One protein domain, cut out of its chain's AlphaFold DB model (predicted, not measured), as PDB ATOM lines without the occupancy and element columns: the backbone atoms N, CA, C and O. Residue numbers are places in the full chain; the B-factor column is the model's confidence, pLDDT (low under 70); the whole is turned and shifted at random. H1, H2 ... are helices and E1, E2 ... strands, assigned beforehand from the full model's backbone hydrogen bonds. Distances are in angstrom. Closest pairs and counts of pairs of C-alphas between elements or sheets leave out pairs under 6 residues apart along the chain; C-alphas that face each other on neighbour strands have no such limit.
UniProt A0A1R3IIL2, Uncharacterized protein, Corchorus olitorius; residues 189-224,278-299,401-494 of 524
ATOM      1  N   SER A 189     134.824 133.927 108.880       56.59
ATOM      2  CA  SER A 189     136.207 133.912 109.349       56.59
ATOM      3  C   SER A 189     136.781 132.519 109.615       56.59
ATOM      4  O   SER A 189     137.949 132.441 109.966       56.59
ATOM      5  N   TRP A 190     136.041 131.412 109.466       61.69
ATOM      6  CA  TRP A 190     136.540 130.071 109.819       61.69
ATOM      7  C   TRP A 190     137.845 129.686 109.110       61.69
ATOM      8  O   TRP A 190     138.779 129.198 109.749       61.69
ATOM      9  N   ALA A 191     137.913 129.916 107.795       54.91
ATOM     10  CA  ALA A 191     139.107 129.617 107.011       54.91
ATOM     11  C   ALA A 191     140.281 130.497 107.468       54.91
ATOM     12  O   ALA A 191     141.370 129.984 107.723       54.91
ATOM     13  N   ASP A 192     140.033 131.796 107.660       55.59
ATOM     14  CA  ASP A 192     141.027 132.745 108.161       55.59
ATOM     15  C   ASP A 192     141.487 132.410 109.584       55.59
ATOM     16  O   ASP A 192     142.675 132.498 109.856       55.59
ATOM     17  N   GLU A 193     140.594 132.001 110.492       58.81
ATOM     18  CA  GLU A 193     140.903 131.619 111.877       58.81
ATOM     19  C   GLU A 193     141.772 130.353 111.916       58.81
ATOM     20  O   GLU A 193     142.818 130.353 112.567       58.81
ATOM     21  N   ALA A 194     141.405 129.305 111.167       58.41
ATOM     22  CA  ALA A 194     142.181 128.065 111.086       58.41
ATOM     23  C   ALA A 194     143.567 128.277 110.447       58.41
ATOM     24  O   ALA A 194     144.574 127.747 110.930       58.41
ATOM     25  N   ILE A 195     143.639 129.092 109.389       56.41
ATOM     26  CA  ILE A 195     144.903 129.490 108.764       56.41
ATOM     27  C   ILE A 195     145.736 130.317 109.762       56.41
ATOM     28  O   ILE A 195     146.886 129.970 110.025       56.41
ATOM     29  N   HIS A 196     145.151 131.334 110.396       58.81
ATOM     30  CA  HIS A 196     145.799 132.234 111.357       58.81
ATOM     31  C   HIS A 196     146.327 131.511 112.610       58.81
ATOM     32  O   HIS A 196     147.413 131.840 113.085       58.81
ATOM     33  N   GLU A 197     145.641 130.492 113.140       59.94
ATOM     34  CA  GLU A 197     146.195 129.670 114.228       59.94
ATOM     35  C   GLU A 197     147.446 128.891 113.787       59.94
ATOM     36  O   GLU A 197     148.456 128.885 114.499       59.94
ATOM     37  N   SER A 198     147.421 128.292 112.591       59.69
ATOM     38  CA  SER A 198     148.592 127.628 111.999       59.69
ATOM     39  C   SER A 198     149.743 128.618 111.748       59.69
ATOM     40  O   SER A 198     150.910 128.329 112.039       59.69
ATOM     41  N   GLU A 199     149.428 129.826 111.270       63.16
ATOM     42  CA  GLU A 199     150.394 130.908 111.085       63.16
ATOM     43  C   GLU A 199     151.061 131.336 112.401       63.16
ATOM     44  O   GLU A 199     152.289 131.468 112.432       63.16
ATOM     45  N   ILE A 200     150.288 131.535 113.482       65.12
ATOM     46  CA  ILE A 200     150.816 131.877 114.814       65.12
ATOM     47  C   ILE A 200     151.809 130.806 115.255       65.12
ATOM     48  O   ILE A 200     152.944 131.132 115.607       65.12
ATOM     49  N   GLN A 201     151.407 129.533 115.211       71.12
ATOM     50  CA  GLN A 201     152.234 128.421 115.684       71.12
ATOM     51  C   GLN A 201     153.555 128.339 114.908       71.12
ATOM     52  O   GLN A 201     154.631 128.302 115.509       71.12
ATOM     53  N   LYS A 202     153.499 128.394 113.572       73.81
ATOM     54  CA  LYS A 202     154.690 128.355 112.710       73.81
ATOM     55  C   LYS A 202     155.597 129.580 112.896       73.81
ATOM     56  O   LYS A 202     156.822 129.436 112.891       73.81
ATOM     57  N   THR A 203     155.029 130.768 113.094       65.25
ATOM     58  CA  THR A 203     155.805 132.002 113.315       65.25
ATOM     59  C   THR A 203     156.476 131.991 114.691       65.25
ATOM     60  O   THR A 203     157.671 132.271 114.792       65.25
ATOM     61  N   ALA A 204     155.763 131.549 115.733       72.25
ATOM     62  CA  ALA A 204     156.324 131.341 117.066       72.25
ATOM     63  C   ALA A 204     157.470 130.317 117.056       72.25
ATOM     64  O   ALA A 204     158.516 130.580 117.645       72.25
ATOM     65  N   VAL A 205     157.335 129.193 116.336       78.38
ATOM     66  CA  VAL A 205     158.432 128.220 116.163       78.38
ATOM     67  C   VAL A 205     159.644 128.858 115.476       78.38
ATOM     68  O   VAL A 205     160.765 128.673 115.953       78.38
ATOM     69  N   ARG A 206     159.457 129.657 114.411       77.50
ATOM     70  CA  ARG A 206     160.584 130.319 113.724       77.50
ATOM     71  C   ARG A 206     161.355 131.266 114.651       77.50
ATOM     72  O   ARG A 206     162.583 131.294 114.588       77.50
ATOM     73  N   ILE A 207     160.646 131.994 115.514       71.94
ATOM     74  CA  ILE A 207     161.229 132.907 116.508       71.94
ATOM     75  C   ILE A 207     161.935 132.121 117.627       71.94
ATOM     76  O   ILE A 207     163.116 132.352 117.877       71.94
ATOM     77  N   LEU A 208     161.255 131.157 118.260       73.25
ATOM     78  CA  LEU A 208     161.769 130.397 119.411       73.25
ATOM     79  C   LEU A 208     163.010 129.550 119.090       73.25
ATOM     80  O   LEU A 208     163.880 129.406 119.945       73.25
ATOM     81  N   TYR A 209     163.099 129.016 117.870       74.75
ATOM     82  CA  TYR A 209     164.247 128.239 117.386       74.75
ATOM     83  C   TYR A 209     165.233 129.083 116.546       74.75
ATOM     84  O   TYR A 209     166.156 128.536 115.949       74.75
ATOM     85  N   ASN A 210     165.058 130.412 116.477       74.00
ATOM     86  CA  ASN A 210     165.949 131.345 115.767       74.00
ATOM     87  C   ASN A 210     166.242 130.953 114.293       74.00
ATOM     88  O   ASN A 210     167.365 131.071 113.795       74.00
ATOM     89  N   ILE A 211     165.221 130.471 113.575       78.69
ATOM     90  CA  ILE A 211     165.312 129.928 112.205       78.69
ATOM     91  C   ILE A 211     165.342 131.096 111.192       78.69
ATOM     92  O   ILE A 211     164.413 131.339 110.421       78.69
ATOM     93  N   ASN A 212     166.446 131.850 111.217       74.12
ATOM     94  CA  ASN A 212     166.647 133.116 110.498       74.12
ATOM     95  C   ASN A 212     167.662 133.017 109.333       74.12
ATOM     96  O   ASN A 212     168.345 133.988 108.995       74.12
ATOM     97  N   GLY A 213     167.752 131.838 108.701       73.06
ATOM     98  CA  GLY A 213     168.582 131.597 107.509       73.06
ATOM     99  C   GLY A 213     170.059 131.312 107.799       73.06
ATOM    100  O   GLY A 213     170.925 131.599 106.972       73.06
ATOM    101  N   PHE A 214     170.376 130.774 108.977       78.94
ATOM    102  CA  PHE A 214     171.756 130.508 109.394       78.94
ATOM    103  C   PHE A 214     172.353 129.214 108.830       78.94
ATOM    104  O   PHE A 214     173.529 128.938 109.089       78.94
ATOM    105  N   GLY A 215     171.581 128.430 108.081       80.19
ATOM    106  CA  GLY A 215     171.985 127.143 107.526       80.19
ATOM    107  C   GLY A 215     172.269 126.126 108.614       80.19
ATOM    108  O   GLY A 215     173.345 125.527 108.634       80.19
ATOM    109  N   VAL A 216     171.365 126.015 109.586       85.31
ATOM    110  CA  VAL A 216     171.472 125.048 110.687       85.31
ATOM    111  C   VAL A 216     171.417 123.627 110.121       85.31
ATOM    112  O   VAL A 216     172.235 122.784 110.494       85.31
ATOM    113  N   TRP A 217     170.551 123.401 109.133       89.50
ATOM    114  CA  TRP A 217     170.490 122.162 108.361       89.50
ATOM    115  C   TRP A 217     171.767 121.926 107.528       89.50
ATOM    116  O   TRP A 217     172.416 120.888 107.661       89.50
ATOM    117  N   GLU A 218     172.242 122.907 106.749       88.00
ATOM    118  CA  GLU A 218     173.494 122.774 105.983       88.00
ATOM    119  C   GLU A 218     174.732 122.567 106.877       88.00
ATOM    120  O   GLU A 218     175.757 122.048 106.416       88.00
ATOM    121  N   LYS A 219     174.668 122.963 108.153       85.06
ATOM    122  CA  LYS A 219     175.685 122.660 109.164       85.06
ATOM    123  C   LYS A 219     175.571 121.217 109.650       85.06
ATOM    124  O   LYS A 219     176.588 120.526 109.578       85.06
ATOM    125  N   SER A 220     174.390 120.735 110.055       83.31
ATOM    126  CA  SER A 220     174.213 119.371 110.592       83.31
ATOM    127  C   SER A 220     174.603 118.273 109.589       83.31
ATOM    128  O   SER A 220     175.245 117.295 109.978       83.31
ATOM    129  N   LEU A 221     174.385 118.496 108.284       80.31
ATOM    130  CA  LEU A 221     174.900 117.644 107.194       80.31
ATOM    131  C   LEU A 221     176.429 117.424 107.227       80.31
ATOM    132  O   LEU A 221     176.927 116.453 106.664       80.31
ATOM    133  N   SER A 222     177.185 118.320 107.867       70.50
ATOM    134  CA  SER A 222     178.649 118.232 108.014       70.50
ATOM    135  C   SER A 222     179.074 117.375 109.214       70.50
ATOM    136  O   SER A 222     180.203 116.891 109.254       70.50
ATOM    137  N   CYS A 223     178.180 117.197 110.190       54.03
ATOM    138  CA  CYS A 223     178.440 116.495 111.448       54.03
ATOM    139  C   CYS A 223     178.173 114.983 111.353       54.03
ATOM    140  O   CYS A 223     178.600 114.230 112.222       54.03
ATOM    141  N   HIS A 224     177.516 114.513 110.287       46.47
ATOM    142  CA  HIS A 224     177.105 113.112 110.112       46.47
ATOM    143  C   HIS A 224     178.229 112.116 109.743       46.47
ATOM    144  O   HIS A 224     177.959 111.010 109.272       46.47
ATOM    145  N   ASP A 278     166.810 123.169 120.537       81.38
ATOM    146  CA  ASP A 278     167.799 122.897 119.488       81.38
ATOM    147  C   ASP A 278     167.137 122.929 118.101       81.38
ATOM    148  O   ASP A 278     166.258 122.129 117.768       81.38
ATOM    149  N   ALA A 279     167.573 123.880 117.275       83.12
ATOM    150  CA  ALA A 279     167.123 124.020 115.898       83.12
ATOM    151  C   ALA A 279     167.651 122.904 114.983       83.12
ATOM    152  O   ALA A 279     166.984 122.575 114.002       83.12
ATOM    153  N   ALA A 280     168.804 122.297 115.286       84.06
ATOM    154  CA  ALA A 280     169.321 121.164 114.526       84.06
ATOM    155  C   ALA A 280     168.484 119.907 114.796       84.06
ATOM    156  O   ALA A 280     167.981 119.311 113.843       84.06
ATOM    157  N   GLU A 281     168.246 119.554 116.066       85.12
ATOM    158  CA  GLU A 281     167.315 118.486 116.445       85.12
ATOM    159  C   GLU A 281     165.917 118.702 115.842       85.12
ATOM    160  O   GLU A 281     165.365 117.772 115.249       85.12
ATOM    161  N   LEU A 282     165.346 119.914 115.923       85.38
ATOM    162  CA  LEU A 282     164.035 120.195 115.328       85.38
ATOM    163  C   LEU A 282     164.030 119.966 113.809       85.38
ATOM    164  O   LEU A 282     163.157 119.261 113.306       85.38
ATOM    165  N   LEU A 283     164.980 120.546 113.069       86.00
ATOM    166  CA  LEU A 283     165.009 120.443 111.605       86.00
ATOM    167  C   LEU A 283     165.279 119.006 111.140       86.00
ATOM    168  O   LEU A 283     164.647 118.552 110.185       86.00
ATOM    169  N   CYS A 284     166.141 118.262 111.839       84.56
ATOM    170  CA  CYS A 284     166.373 116.843 111.571       84.56
ATOM    171  C   CYS A 284     165.131 115.986 111.869       84.56
ATOM    172  O   CYS A 284     164.796 115.121 111.061       84.56
ATOM    173  N   ASN A 285     164.408 116.241 112.965       84.56
ATOM    174  CA  ASN A 285     163.155 115.542 113.271       84.56
ATOM    175  C   ASN A 285     162.040 115.875 112.263       84.56
ATOM    176  O   ASN A 285     161.329 114.973 111.820       84.56
ATOM    177  N   LEU A 286     161.900 117.142 111.858       86.62
ATOM    178  CA  LEU A 286     160.938 117.559 110.830       86.62
ATOM    179  C   LEU A 286     161.248 116.918 109.472       86.62
ATOM    180  O   LEU A 286     160.341 116.401 108.825       86.62
ATOM    181  N   GLU A 287     162.516 116.887 109.050       86.25
ATOM    182  CA  GLU A 287     162.908 116.213 107.811       86.25
ATOM    183  C   GLU A 287     162.722 114.691 107.888       86.25
ATOM    184  O   GLU A 287     162.194 114.105 106.943       86.25
ATOM    185  N   ALA A 288     163.072 114.050 109.007       82.69
ATOM    186  CA  ALA A 288     162.821 112.625 109.212       82.69
ATOM    187  C   ALA A 288     161.323 112.299 109.099       82.69
ATOM    188  O   ALA A 288     160.952 111.430 108.315       82.69
ATOM    189  N   ARG A 289     160.450 113.048 109.789       80.25
ATOM    190  CA  ARG A 289     158.992 112.844 109.738       80.25
ATOM    191  C   ARG A 289     158.381 113.156 108.371       80.25
ATOM    192  O   ARG A 289     157.529 112.404 107.909       80.25
ATOM    193  N   TYR A 290     158.832 114.217 107.699       82.75
ATOM    194  CA  TYR A 290     158.419 114.522 106.326       82.75
ATOM    195  C   TYR A 290     158.777 113.369 105.375       82.75
ATOM    196  O   TYR A 290     157.964 112.971 104.542       82.75
ATOM    197  N   ASN A 291     159.967 112.786 105.543       77.50
ATOM    198  CA  ASN A 291     160.415 111.640 104.759       77.50
ATOM    199  C   ASN A 291     159.694 110.337 105.141       77.50
ATOM    200  O   ASN A 291     159.390 109.562 104.247       77.50
ATOM    201  N   GLU A 292     159.360 110.089 106.411       76.56
ATOM    202  CA  GLU A 292     158.542 108.932 106.827       76.56
ATOM    203  C   GLU A 292     157.170 108.934 106.140       76.56
ATOM    204  O   GLU A 292     156.780 107.925 105.551       76.56
ATOM    205  N   ILE A 293     156.483 110.084 106.141       61.38
ATOM    206  CA  ILE A 293     155.220 110.287 105.411       61.38
ATOM    207  C   ILE A 293     155.432 110.040 103.909       61.38
ATOM    208  O   ILE A 293     154.612 109.397 103.264       61.38
ATOM    209  N   ASN A 294     156.559 110.498 103.358       57.22
ATOM    210  CA  ASN A 294     156.899 110.316 101.949       57.22
ATOM    211  C   ASN A 294     157.331 108.878 101.588       57.22
ATOM    212  O   ASN A 294     157.246 108.520 100.423       57.22
ATOM    213  N   TYR A 295     157.809 108.055 102.529       45.19
ATOM    214  CA  TYR A 295     158.225 106.665 102.270       45.19
ATOM    215  C   TYR A 295     157.096 105.652 102.479       45.19
ATOM    216  O   TYR A 295     157.063 104.644 101.773       45.19
ATOM    217  N   ALA A 296     156.121 105.941 103.347       42.62
ATOM    218  CA  ALA A 296     154.842 105.220 103.355       42.62
ATOM    219  C   ALA A 296     154.128 105.279 101.981       42.62
ATOM    220  O   ALA A 296     153.359 104.386 101.644       42.62
ATOM    221  N   ASP A 297     154.459 106.300 101.185       43.72
ATOM    222  CA  ASP A 297     153.912 106.658  99.871       43.72
ATOM    223  C   ASP A 297     154.810 106.189  98.688       43.72
ATOM    224  O   ASP A 297     154.731 106.745  97.596       43.72
ATOM    225  N   THR A 298     155.726 105.213  98.886       40.72
ATOM    226  CA  THR A 298     156.729 104.800  97.852       40.72
ATOM    227  C   THR A 298     156.595 103.411  97.223       40.72
ATOM    228  O   THR A 298     157.306 103.142  96.255       40.72
ATOM    229  N   ASP A 299     155.675 102.556  97.682       37.66
ATOM    230  CA  ASP A 299     155.179 101.428  96.852       37.66
ATOM    231  C   ASP A 299     153.987 101.870  95.963       37.66
ATOM    232  O   ASP A 299     153.477 101.127  95.126       37.66
ATOM    233  N   SER A 401     178.397 113.645 100.508       80.50
ATOM    234  CA  SER A 401     177.012 113.386 100.940       80.50
ATOM    235  C   SER A 401     176.243 114.687 101.240       80.50
ATOM    236  O   SER A 401     175.056 114.807 100.933       80.50
ATOM    237  N   LYS A 402     176.951 115.702 101.758       84.56
ATOM    238  CA  LYS A 402     176.433 117.050 102.005       84.56
ATOM    239  C   LYS A 402     176.048 117.773 100.713       84.56
ATOM    240  O   LYS A 402     174.940 118.298 100.631       84.56
ATOM    241  N   ASP A 403     176.921 117.782  99.705       84.19
ATOM    242  CA  ASP A 403     176.619 118.405  98.408       84.19
ATOM    243  C   ASP A 403     175.395 117.738  97.767       84.19
ATOM    244  O   ASP A 403     174.489 118.420  97.287       84.19
ATOM    245  N   ARG A 404     175.313 116.405  97.859       87.06
ATOM    246  CA  ARG A 404     174.186 115.612  97.355       87.06
ATOM    247  C   ARG A 404     172.865 115.963  98.034       87.06
ATOM    248  O   ARG A 404     171.859 116.138  97.343       87.06
ATOM    249  N   ALA A 405     172.865 116.107  99.359       85.06
ATOM    250  CA  ALA A 405     171.694 116.536 100.122       85.06
ATOM    251  C   ALA A 405     171.271 117.972  99.760       85.06
ATOM    252  O   ALA A 405     170.098 118.209  99.473       85.06
ATOM    253  N   ILE A 406     172.218 118.914  99.661       87.00
ATOM    254  CA  ILE A 406     171.940 120.305  99.264       87.00
ATOM    255  C   ILE A 406     171.376 120.373  97.834       87.00
ATOM    256  O   ILE A 406     170.397 121.081  97.600       87.00
ATOM    257  N   ARG A 407     171.922 119.610  96.874       88.19
ATOM    258  CA  ARG A 407     171.372 119.535  95.504       88.19
ATOM    259  C   ARG A 407     169.971 118.915  95.460       88.19
ATOM    260  O   ARG A 407     169.165 119.321  94.626       88.19
ATOM    261  N   LEU A 408     169.665 117.954  96.335       88.88
ATOM    262  CA  LEU A 408     168.325 117.369  96.436       88.88
ATOM    263  C   LEU A 408     167.312 118.360  97.032       88.88
ATOM    264  O   LEU A 408     166.218 118.494  96.487       88.88
ATOM    265  N   MET A 409     167.686 119.087  98.090       90.44
ATOM    266  CA  MET A 409     166.835 120.114  98.699       90.44
ATOM    267  C   MET A 409     166.527 121.243  97.712       90.44
ATOM    268  O   MET A 409     165.363 121.596  97.553       90.44
ATOM    269  N   LYS A 410     167.534 121.744  96.979       87.88
ATOM    270  CA  LYS A 410     167.337 122.745  95.915       87.88
ATOM    271  C   LYS A 410     166.305 122.296  94.882       87.88
ATOM    272  O   LYS A 410     165.339 123.014  94.659       87.88
ATOM    273  N   ARG A 411     166.428 121.071  94.357       86.19
ATOM    274  CA  ARG A 411     165.432 120.516  93.427       86.19
ATOM    275  C   ARG A 411     164.040 120.420  94.057       86.19
ATOM    276  O   ARG A 411     163.060 120.735  93.400       86.19
ATOM    277  N   ASN A 412     163.929 120.008  95.321       89.62
ATOM    278  CA  ASN A 412     162.630 119.933  95.994       89.62
ATOM    279  C   ASN A 412     161.998 121.321  96.203       89.62
ATOM    280  O   ASN A 412     160.782 121.442  96.094       89.62
ATOM    281  N   MET A 413     162.805 122.356  96.451       88.50
ATOM    282  CA  MET A 413     162.353 123.749  96.476       88.50
ATOM    283  C   MET A 413     161.887 124.201  95.084       88.50
ATOM    284  O   MET A 413     160.763 124.676  94.954       88.50
ATOM    285  N   GLU A 414     162.688 123.961  94.043       84.81
ATOM    286  CA  GLU A 414     162.374 124.280  92.641       84.81
ATOM    287  C   GLU A 414     161.078 123.587  92.165       84.81
ATOM    288  O   GLU A 414     160.216 124.238  91.575       84.81
ATOM    289  N   GLU A 415     160.878 122.306  92.507       84.75
ATOM    290  CA  GLU A 415     159.636 121.543  92.266       84.75
ATOM    291  C   GLU A 415     158.395 122.178  92.931       84.75
ATOM    292  O   GLU A 415     157.280 121.962  92.464       84.75
ATOM    293  N   ASN A 416     158.576 122.977  93.989       81.94
ATOM    294  CA  ASN A 416     157.515 123.704  94.700       81.94
ATOM    295  C   ASN A 416     157.492 125.217  94.370       81.94
ATOM    296  O   ASN A 416     156.781 125.979  95.025       81.94
ATOM    297  N   LEU A 417     158.245 125.659  93.351       80.12
ATOM    298  CA  LEU A 417     158.423 127.062  92.935       80.12
ATOM    299  C   LEU A 417     159.133 127.970  93.966       80.12
ATOM    300  O   LEU A 417     158.981 129.195  93.931       80.12
ATOM    301  N   PHE A 418     159.930 127.382  94.861       83.19
ATOM    302  CA  PHE A 418     160.808 128.094  95.792       83.19
ATOM    303  C   PHE A 418     162.247 128.166  95.267       83.19
ATOM    304  O   PHE A 418     162.868 127.161  94.934       83.19
ATOM    305  N   PHE A 419     162.815 129.367  95.280       81.94
ATOM    306  CA  PHE A 419     164.219 129.635  95.004       81.94
ATOM    307  C   PHE A 419     165.024 129.595  96.310       81.94
ATOM    308  O   PHE A 419     164.665 130.228  97.305       81.94
ATOM    309  N   TYR A 420     166.120 128.838  96.300       82.00
ATOM    310  CA  TYR A 420     167.014 128.657  97.445       82.00
ATOM    311  C   TYR A 420     167.925 129.877  97.667       82.00
ATOM    312  O   TYR A 420     168.648 130.288  96.756       82.00
ATOM    313  N   ILE A 421     167.969 130.381  98.902       82.31
ATOM    314  CA  ILE A 421     168.959 131.360  99.383       82.31
ATOM    315  C   ILE A 421     170.054 130.621 100.177       82.31
ATOM    316  O   ILE A 421     169.721 129.862 101.093       82.31
ATOM    317  N   PRO A 422     171.353 130.827  99.880       78.00
ATOM    318  CA  PRO A 422     172.447 130.279 100.682       78.00
ATOM    319  C   PRO A 422     172.465 130.802 102.133       78.00
ATOM    320  O   PRO A 422     172.108 131.955 102.362       78.00
ATOM    321  N   PRO A 423     172.972 130.021 103.106       82.00
ATOM    322  CA  PRO A 423     173.099 130.448 104.499       82.00
ATOM    323  C   PRO A 423     173.826 131.784 104.710       82.00
ATOM    324  O   PRO A 423     174.898 132.033 104.147       82.00
ATOM    325  N   ARG A 424     173.275 132.616 105.597       72.44
ATOM    326  CA  ARG A 424     173.759 133.973 105.891       72.44
ATOM    327  C   ARG A 424     175.092 133.926 106.645       72.44
ATOM    328  O   ARG A 424     175.187 133.389 107.746       72.44
ATOM    329  N   VAL A 425     176.142 134.498 106.043       64.31
ATOM    330  CA  VAL A 425     177.544 134.375 106.522       64.31
ATOM    331  C   VAL A 425     178.027 135.601 107.316       64.31
ATOM    332  O   VAL A 425     179.018 135.515 108.037       64.31
ATOM    333  N   LYS A 426     177.376 136.764 107.176       55.88
ATOM    334  CA  LYS A 426     177.722 138.003 107.896       55.88
ATOM    335  C   LYS A 426     176.459 138.809 108.194       55.88
ATOM    336  O   LYS A 426     175.795 139.245 107.264       55.88
ATOM    337  N   LEU A 427     176.167 139.041 109.471       54.81
ATOM    338  CA  LEU A 427     175.049 139.882 109.902       54.81
ATOM    339  C   LEU A 427     175.461 141.356 110.023       54.81
ATOM    340  O   LEU A 427     176.517 141.662 110.578       54.81
ATOM    341  N   LYS A 428     174.587 142.265 109.573       50.62
ATOM    342  CA  LYS A 428     174.588 143.693 109.962       50.62
ATOM    343  C   LYS A 428     173.505 144.040 110.993       50.62
ATOM    344  O   LYS A 428     173.542 145.123 111.570       50.62
ATOM    345  N   ARG A 429     172.538 143.140 111.197       48.94
ATOM    346  CA  ARG A 429     171.395 143.248 112.114       48.94
ATOM    347  C   ARG A 429     171.223 141.925 112.855       48.94
ATOM    348  O   ARG A 429     171.505 140.878 112.276       48.94
ATOM    349  N   LEU A 430     170.790 141.990 114.111       50.44
ATOM    350  CA  LEU A 430     170.473 140.818 114.944       50.44
ATOM    351  C   LEU A 430     168.963 140.519 114.977       50.44
ATOM    352  O   LEU A 430     168.546 139.515 115.545       50.44
ATOM    353  N   ASP A 431     168.173 141.397 114.363       55.66
ATOM    354  CA  ASP A 431     166.719 141.340 114.258       55.66
ATOM    355  C   ASP A 431     166.266 140.081 113.493       55.66
ATOM    356  O   ASP A 431     166.998 139.544 112.649       55.66
ATOM    357  N   TYR A 432     165.049 139.609 113.773       58.50
ATOM    358  CA  TYR A 432     164.510 138.418 113.119       58.50
ATOM    359  C   TYR A 432     164.277 138.660 111.618       58.50
ATOM    360  O   TYR A 432     163.999 139.771 111.167       58.50
ATOM    361  N   LEU A 433     164.440 137.610 110.812       65.81
ATOM    362  CA  LEU A 433     164.321 137.712 109.363       65.81
ATOM    363  C   LEU A 433     162.843 137.678 108.971       65.81
ATOM    364  O   LEU A 433     162.179 136.669 109.210       65.81
ATOM    365  N   HIS A 434     162.361 138.743 108.334       61.41
ATOM    366  CA  HIS A 434     161.096 138.748 107.600       61.41
ATOM    367  C   HIS A 434     161.313 138.197 106.188       61.41
ATOM    368  O   HIS A 434     162.291 138.570 105.539       61.41
ATOM    369  N   TYR A 435     160.400 137.356 105.701       63.00
ATOM    370  CA  TYR A 435     160.368 136.926 104.296       63.00
ATOM    371  C   TYR A 435     159.258 137.685 103.551       63.00
ATOM    372  O   TYR A 435     158.216 137.949 104.136       63.00
ATOM    373  N   MET A 436     159.420 137.979 102.254       54.50
ATOM    374  CA  MET A 436     158.304 138.379 101.373       54.50
ATOM    375  C   MET A 436     158.432 137.762  99.970       54.50
ATOM    376  O   MET A 436     159.518 137.357  99.552       54.50
ATOM    377  N   ARG A 437     157.310 137.692  99.236       56.91
ATOM    378  CA  ARG A 437     157.250 137.233  97.833       56.91
ATOM    379  C   ARG A 437     157.919 138.247  96.904       56.91
ATOM    380  O   ARG A 437     157.739 139.447  97.085       56.91
ATOM    381  N   LYS A 438     158.585 137.773  95.851       53.78
ATOM    382  CA  LYS A 438     159.079 138.611  94.750       53.78
ATOM    383  C   LYS A 438     158.215 138.373  93.503       53.78
ATOM    384  O   LYS A 438     157.616 137.307  93.352       53.78
ATOM    385  N   ARG A 439     158.094 139.378  92.629       49.31
ATOM    386  CA  ARG A 439     157.481 139.235  91.297       49.31
ATOM    387  C   ARG A 439     158.585 139.383  90.260       49.31
ATOM    388  O   ARG A 439     159.124 140.473  90.108       49.31
ATOM    389  N   ASP A 440     158.890 138.302  89.551       46.12
ATOM    390  CA  ASP A 440     159.884 138.263  88.478       46.12
ATOM    391  C   ASP A 440     159.217 137.848  87.165       46.12
ATOM    392  O   ASP A 440     158.495 136.852  87.104       46.12
ATOM    393  N   GLU A 441     159.424 138.657  86.123       45.06
ATOM    394  CA  GLU A 441     158.912 138.444  84.754       45.06
ATOM    395  C   GLU A 441     157.394 138.146  84.672       45.06
ATOM    396  O   GLU A 441     156.912 137.474  83.765       45.06
ATOM    397  N   GLY A 442     156.617 138.675  85.627       47.12
ATOM    398  CA  GLY A 442     155.163 138.485  85.735       47.12
ATOM    399  C   GLY A 442     154.730 137.269  86.566       47.12
ATOM    400  O   GLY A 442     153.556 137.164  86.917       47.12
ATOM    401  N   SER A 443     155.663 136.397  86.950       46.88
ATOM    402  CA  SER A 443     155.439 135.280  87.875       46.88
ATOM    403  C   SER A 443     155.721 135.681  89.331       46.88
ATOM    404  O   SER A 443     156.511 136.591  89.584       46.88
ATOM    405  N   LEU A 444     155.084 135.019  90.305       55.78
ATOM    406  CA  LEU A 444     155.477 135.143  91.715       55.78
ATOM    407  C   LEU A 444     156.571 134.123  92.035       55.78
ATOM    408  O   LEU A 444     156.325 132.916  92.012       55.78
ATOM    409  N   THR A 445     157.759 134.622  92.360       64.00
ATOM    410  CA  THR A 445     158.917 133.836  92.772       64.00
ATOM    411  C   THR A 445     158.985 133.815  94.300       64.00
ATOM    412  O   THR A 445     159.147 134.840  94.970       64.00
ATOM    413  N   TYR A 446     158.815 132.627  94.882       72.69
ATOM    414  CA  TYR A 446     158.973 132.422  96.321       72.69
ATOM    415  C   TYR A 446     160.457 132.226  96.620       72.69
ATOM    416  O   TYR A 446     161.118 131.464  95.924       72.69
ATOM    417  N   VAL A 447     161.007 132.895  97.634       76.12
ATOM    418  CA  VAL A 447     162.452 132.856  97.918       76.12
ATOM    419  C   VAL A 447     162.666 132.523  99.395       76.12
ATOM    420  O   VAL A 447     162.045 133.138 100.262       76.12
ATOM    421  N   ALA A 448     163.485 131.510  99.701       83.44
ATOM    422  CA  ALA A 448     163.625 130.983 101.060       83.44
ATOM    423  C   ALA A 448     165.009 130.371 101.344       83.44
ATOM    424  O   ALA A 448     165.661 129.830 100.455       83.44
ATOM    425  N   HIS A 449     165.426 130.388 102.613       87.88
ATOM    426  CA  HIS A 449     166.527 129.551 103.106       87.88
ATOM    427  C   HIS A 449     166.024 128.126 103.390       87.88
ATOM    428  O   HIS A 449     164.854 127.951 103.749       87.88
ATOM    429  N   ALA A 450     166.903 127.118 103.311       87.94
ATOM    430  CA  ALA A 450     166.539 125.718 103.558       87.94
ATOM    431  C   ALA A 450     165.908 125.499 104.947       87.94
ATOM    432  O   ALA A 450     164.844 124.889 105.030       87.94
ATOM    433  N   ASP A 451     166.486 126.076 106.012       87.81
ATOM    434  CA  ASP A 451     165.951 125.988 107.385       87.81
ATOM    435  C   ASP A 451     164.454 126.377 107.460       87.81
ATOM    436  O   ASP A 451     163.636 125.677 108.058       87.81
ATOM    437  N   TYR A 452     164.069 127.488 106.814       87.50
ATOM    438  CA  TYR A 452     162.678 127.956 106.791       87.50
ATOM    439  C   TYR A 452     161.801 127.097 105.874       87.50
ATOM    440  O   TYR A 452     160.659 126.803 106.228       87.50
ATOM    441  N   TYR A 453     162.328 126.659 104.728       89.44
ATOM    442  CA  TYR A 453     161.603 125.797 103.795       89.44
ATOM    443  C   TYR A 453     161.273 124.418 104.399       89.44
ATOM    444  O   TYR A 453     160.172 123.911 104.187       89.44
ATOM    445  N   ILE A 454     162.163 123.840 105.213       90.06
ATOM    446  CA  ILE A 454     161.925 122.571 105.927       90.06
ATOM    447  C   ILE A 454     160.762 122.708 106.914       90.06
ATOM    448  O   ILE A 454     159.856 121.872 106.904       90.06
ATOM    449  N   LEU A 455     160.743 123.772 107.724       88.69
ATOM    450  CA  LEU A 455     159.621 124.078 108.619       88.69
ATOM    451  C   LEU A 455     158.321 124.271 107.817       88.69
ATOM    452  O   LEU A 455     157.300 123.650 108.102       88.69
ATOM    453  N   LEU A 456     158.389 125.087 106.767       87.31
ATOM    454  CA  LEU A 456     157.282 125.437 105.883       87.31
ATOM    455  C   LEU A 456     156.628 124.224 105.201       87.31
ATOM    456  O   LEU A 456     155.411 124.073 105.312       87.31
ATOM    457  N   ARG A 457     157.404 123.352 104.541       89.06
ATOM    458  CA  ARG A 457     156.873 122.157 103.860       89.06
ATOM    459  C   ARG A 457     156.309 121.131 104.843       89.06
ATOM    460  O   ARG A 457     155.376 120.411 104.502       89.06
ATOM    461  N   SER A 458     156.853 121.078 106.061       85.75
ATOM    462  CA  SER A 458     156.408 120.141 107.097       85.75
ATOM    463  C   SER A 458     155.070 120.574 107.697       85.75
ATOM    464  O   SER A 458     154.157 119.759 107.777       85.75
ATOM    465  N   CYS A 459     154.903 121.862 108.022       78.81
ATOM    466  CA  CYS A 459     153.601 122.410 108.419       78.81
ATOM    467  C   CYS A 459     152.559 122.268 107.298       78.81
ATOM    468  O   CYS A 459     151.436 121.854 107.568       78.81
ATOM    469  N   ALA A 460     152.935 122.549 106.045       79.31
ATOM    470  CA  ALA A 460     152.046 122.412 104.889       79.31
ATOM    471  C   ALA A 460     151.533 120.970 104.718       79.31
ATOM    472  O   ALA A 460     150.333 120.764 104.572       79.31
ATOM    473  N   ARG A 461     152.420 119.969 104.842       80.88
ATOM    474  CA  ARG A 461     152.069 118.538 104.782       80.88
ATOM    475  C   ARG A 461     151.188 118.076 105.950       80.88
ATOM    476  O   ARG A 461     150.398 117.162 105.762       80.88
ATOM    477  N   VAL A 462     151.312 118.672 107.141       75.62
ATOM    478  CA  VAL A 462     150.458 118.346 108.304       75.62
ATOM    479  C   VAL A 462     149.066 118.977 108.191       75.62
ATOM    480  O   VAL A 462     148.095 118.374 108.635       75.62
ATOM    481  N   ALA A 463     148.963 120.162 107.587       65.31
ATOM    482  CA  ALA A 463     147.698 120.848 107.323       65.31
ATOM    483  C   ALA A 463     147.027 120.434 105.992       65.31
ATOM    484  O   ALA A 463     145.978 120.973 105.661       65.31
ATOM    485  N   ASP A 464     147.647 119.520 105.238       68.88
ATOM    486  CA  ASP A 464     147.264 119.068 103.890       68.88
ATOM    487  C   ASP A 464     146.972 120.210 102.890       68.88
ATOM    488  O   ASP A 464     145.990 120.212 102.149       68.88
ATOM    489  N   VAL A 465     147.854 121.217 102.875       64.69
ATOM    490  CA  VAL A 465     147.786 122.365 101.953       64.69
ATOM    491  C   VAL A 465     149.067 122.529 101.142       64.69
ATOM    492  O   VAL A 465     150.150 122.081 101.521       64.69
ATOM    493  N   ASP A 466     148.961 123.252 100.027       74.44
ATOM    494  CA  ASP A 466     150.110 123.619  99.206       74.44
ATOM    495  C   ASP A 466     151.134 124.462  99.998       74.44
ATOM    496  O   ASP A 466     150.793 125.401 100.730       74.44
ATOM    497  N   VAL A 467     152.420 124.156  99.808       79.00
ATOM    498  CA  VAL A 467     153.557 124.813 100.475       79.00
ATOM    499  C   VAL A 467     153.567 126.334 100.243       79.00
ATOM    500  O   VAL A 467     153.996 127.096 101.109       79.00
ATOM    501  N   ARG A 468     153.042 126.803  99.105       78.31
ATOM    502  CA  ARG A 468     152.902 128.224  98.754       78.31
ATOM    503  C   ARG A 468     151.768 128.894  99.535       78.31
ATOM    504  O   ARG A 468     151.950 130.024  99.978       78.31
ATOM    505  N   ILE A 469     150.652 128.203  99.789       66.12
ATOM    506  CA  ILE A 469     149.548 128.713 100.629       66.12
ATOM    507  C   ILE A 469     150.038 128.881 102.076       66.12
ATOM    508  O   ILE A 469     149.960 129.974 102.637       66.12
ATOM    509  N   MET A 470     150.684 127.847 102.630       76.94
ATOM    510  CA  MET A 470     151.311 127.883 103.963       76.94
ATOM    511  C   MET A 470     152.451 128.920 104.079       76.94
ATOM    512  O   MET A 470     152.862 129.295 105.184       76.94
ATOM    513  N   HIS A 471     153.000 129.392 102.955       77.19
ATOM    514  CA  HIS A 471     153.934 130.515 102.923       77.19
ATOM    515  C   HIS A 471     153.195 131.854 102.954       77.19
ATOM    516  O   HIS A 471     153.485 132.659 103.835       77.19
ATOM    517  N   ILE A 472     152.235 132.065 102.041       67.56
ATOM    518  CA  ILE A 472     151.426 133.293 101.928       67.56
ATOM    519  C   ILE A 472     150.802 133.667 103.273       67.56
ATOM    520  O   ILE A 472     150.936 134.817 103.690       67.56
ATOM    521  N   GLY A 473     150.201 132.698 103.970       61.97
ATOM    522  CA  GLY A 473     149.608 132.937 105.284       61.97
ATOM    523  C   GLY A 473     150.625 133.465 106.299       61.97
ATOM    524  O   GLY A 473     150.456 134.532 106.882       61.97
ATOM    525  N   VAL A 474     151.778 132.808 106.451       70.75
ATOM    526  CA  VAL A 474     152.796 133.286 107.407       70.75
ATOM    527  C   VAL A 474     153.322 134.688 107.064       70.75
ATOM    528  O   VAL A 474     153.630 135.448 107.978       70.75
ATOM    529  N   LEU A 475     153.292 135.109 105.794       68.38
ATOM    530  CA  LEU A 475     153.565 136.507 105.439       68.38
ATOM    531  C   LEU A 475     152.457 137.488 105.864       68.38
ATOM    532  O   LEU A 475     152.728 138.678 106.027       68.38
ATOM    533  N   SER A 476     151.208 137.036 105.993       59.91
ATOM    534  CA  SER A 476     150.100 137.793 106.594       59.91
ATOM    535  C   SER A 476     150.354 138.011 108.086       59.91
ATOM    536  O   SER A 476     150.408 139.153 108.548       59.91
ATOM    537  N   MET A 477     150.641 136.930 108.816       61.19
ATOM    538  CA  MET A 477     150.994 136.972 110.237       61.19
ATOM    539  C   MET A 477     152.195 137.868 110.532       61.19
ATOM    540  O   MET A 477     152.116 138.720 111.410       61.19
ATOM    541  N   GLU A 478     153.292 137.736 109.783       65.12
ATOM    542  CA  GLU A 478     154.497 138.550 109.989       65.12
ATOM    543  C   GLU A 478     154.231 140.055 109.849       65.12
ATOM    544  O   GLU A 478     154.748 140.843 110.642       65.12
ATOM    545  N   ARG A 479     153.392 140.463 108.887       62.34
ATOM    546  CA  ARG A 479     153.003 141.871 108.707       62.34
ATOM    547  C   ARG A 479     152.030 142.341 109.788       62.34
ATOM    548  O   ARG A 479     152.170 143.460 110.281       62.34
ATOM    549  N   ARG A 480     151.101 141.485 110.231       54.47
ATOM    550  CA  ARG A 480     150.216 141.758 111.380       54.47
ATOM    551  C   ARG A 480     151.007 141.908 112.686       54.47
ATOM    552  O   ARG A 480     150.700 142.808 113.465       54.47
ATOM    553  N   LEU A 481     152.045 141.098 112.899       57.81
ATOM    554  CA  LEU A 481     152.964 141.208 114.038       57.81
ATOM    555  C   LEU A 481     153.781 142.503 113.974       57.81
ATOM    556  O   LEU A 481     153.719 143.280 114.919       57.81
ATOM    557  N   ALA A 482     154.429 142.808 112.845       58.78
ATOM    558  CA  ALA A 482     155.177 144.060 112.678       58.78
ATOM    559  C   ALA A 482     154.292 145.314 112.866       58.78
ATOM    560  O   ALA A 482     154.728 146.324 113.422       58.78
ATOM    561  N   TRP A 483     153.017 145.255 112.457       53.38
ATOM    562  CA  TRP A 483     152.036 146.307 112.738       53.38
ATOM    563  C   TRP A 483     151.683 146.406 114.232       53.38
ATOM    564  O   TRP A 483     151.581 147.513 114.767       53.38
ATOM    565  N   LEU A 484     151.515 145.272 114.926       49.31
ATOM    566  CA  LEU A 484     151.278 145.241 116.372       49.31
ATOM    567  C   LEU A 484     152.477 145.768 117.164       49.31
ATOM    568  O   LEU A 484     152.269 146.538 118.100       49.31
ATOM    569  N   GLU A 485     153.701 145.420 116.774       58.28
ATOM    570  CA  GLU A 485     154.947 145.933 117.352       58.28
ATOM    571  C   GLU A 485     155.036 147.448 117.157       58.28
ATOM    572  O   GLU A 485     155.021 148.186 118.139       58.28
ATOM    573  N   LYS A 486     154.950 147.939 115.911       56.03
ATOM    574  CA  LYS A 486     154.982 149.380 115.600       56.03
ATOM    575  C   LYS A 486     153.887 150.178 116.323       56.03
ATOM    576  O   LYS A 486     154.117 151.319 116.731       56.03
ATOM    577  N   ARG A 487     152.696 149.598 116.514       48.09
ATOM    578  CA  ARG A 487     151.609 150.207 117.301       48.09
ATOM    579  C   ARG A 487     151.882 150.166 118.808       48.09
ATOM    580  O   ARG A 487     151.519 151.111 119.502       48.09
ATOM    581  N   THR A 488     152.522 149.113 119.307       48.34
ATOM    582  CA  THR A 488     152.918 148.987 120.718       48.34
ATOM    583  C   THR A 488     154.025 149.979 121.053       48.34
ATOM    584  O   THR A 488     153.861 150.746 121.995       48.34
ATOM    585  N   ASP A 489     155.070 150.070 120.229       56.34
ATOM    586  CA  ASP A 489     156.132 151.074 120.351       56.34
ATOM    587  C   ASP A 489     155.563 152.493 120.299       56.34
ATOM    588  O   ASP A 489     155.910 153.332 121.129       56.34
ATOM    589  N   HIS A 490     154.621 152.767 119.387       52.81
ATOM    590  CA  HIS A 490     153.919 154.049 119.372       52.81
ATOM    591  C   HIS A 490     153.200 154.316 120.704       52.81
ATOM    592  O   HIS A 490     153.378 155.385 121.280       52.81
ATOM    593  N   CYS A 491     152.447 153.350 121.241       52.03
ATOM    594  CA  CYS A 491     151.783 153.486 122.541       52.03
ATOM    595  C   CYS A 491     152.754 153.615 123.732       52.03
ATOM    596  O   CYS A 491     152.408 154.286 124.700       52.03
ATOM    597  N   LEU A 492     153.952 153.029 123.667       54.31
ATOM    598  CA  LEU A 492     155.006 153.170 124.682       54.31
ATOM    599  C   LEU A 492     155.768 154.503 124.562       54.31
ATOM    600  O   LEU A 492     156.276 155.018 125.558       54.31
ATOM    601  N   HIS A 493     155.834 155.083 123.363       60.78
ATOM    602  CA  HIS A 493     156.431 156.396 123.095       60.78
ATOM    603  C   HIS A 493     155.433 157.562 123.170       60.78
ATOM    604  O   HIS A 493     155.849 158.726 123.159       60.78
ATOM    605  N   LEU A 494     154.134 157.283 123.324       55.72
ATOM    606  CA  LEU A 494     153.150 158.255 123.794       55.72
ATOM    607  C   LEU A 494     153.428 158.590 125.265       55.72
ATOM    608  O   LEU A 494     152.769 158.091 126.176       55.72
TER     609      LEU A 494
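Overview. This is residues 189 to 224, 278 to 299 and 401 to 494 of the 524 residues of an uncharacterized protein of Corchorus olitorius (UniProt A0A1R3IIL2). Helix H5 forms the core, with helices H1, H2, H3 and H6 packed round it, mostly crossed; a small sheet, E1 E3 E2, leads into H5 through E3, and H4 packs on its strand E1. Residues 483 to 494, of which 483 to 493 belong to H6, stick out as an arm, and a long loop, residues 422 to 437, joins E1 to E2. You have 152 printed residues with six named helices and three named strands, in the order H1 H2 H3 H4 E1 E2 E3 H5 H6, and the class is mostly helix. The sheet is mixed, and the whole is compact, with a radius of gyration of the C-alphas of 16.5 A and spans of 59 by 40 by 37 A.

Arrangement. Begin with E3, residues 443 to 449, the inner strand. Its residues 446 to 449 pair, parallel, with E1, residues 418 to 421, where N 419 and O 446 are 2.8 A apart, within hydrogen-bond range. Its residues 443 to 445 form an antiparallel hairpin with E2, residues 438 to 440, where N 440 and O 443 are 2.9 A apart, also within range. H4, residues 401 to 415, is on the sheet at a height of 7.8 A and runs along the strands, at 20 degrees to E1 on the local plane. A tight link takes E3 into H5, residues 450 to 462, the hub, which only grazes the sheet with residues 450 to 456. H3, residues 279 to 296, touches H5 at a steep tilt of 45 degrees, the same way, closest at the C-alphas of Tyr 290 and Ser 458, 6.0 A. H6, residues 469 to 493, touches H5 with residues 470 to 471 alone, closest at the C-alphas of Ala 460 and Met 470, 5.6 A. H1, residues 190 to 208, touches H6, closest at the C-alphas of Glu 199 and Val 474, 5.0 A, and H5, at the C-alphas of Lys 202 and Cys 459, 7.4 A. H2, residues 216 to 223, touches H4 at a shallow tilt of 27 degrees, opposite ways, closest at the C-alphas of Leu 221 and Lys 402, 5.4 A; it also touches H5, at the C-alphas of Trp 217 and Asp 451, 6.0 A. H1 and H3 are apart. Every O i to N i+4 pair is within hydrogen-bond range in H1, H3, H4 and H5; H2 has 2 of 4 and H6 20 of 21.

Along the chain. Find C-alpha 190 at (136.540, 130.071, 109.819); from there H1 runs 27.0 A. H3 measures 25.7 A, H4 21.1 A, E3 19.7 A and H5 18.3 A. H6 runs 36.3 A, to C-alpha 493 at (156.431, 156.396, 123.095).

Size, cuts and confidence. The C-alphas farthest apart are those of Asp 299 and Leu 494, 62.9 A. Look for two cuts: C-alphas 224 and 278 are 16.4 A apart, C-alphas 299 and 401 25.2 A. Of the links printed whole, E1 to E2 is long. Mean pLDDT of the printed part is 70.2, with 69 residues under 70, among them 425 to 445 and 475 to 494.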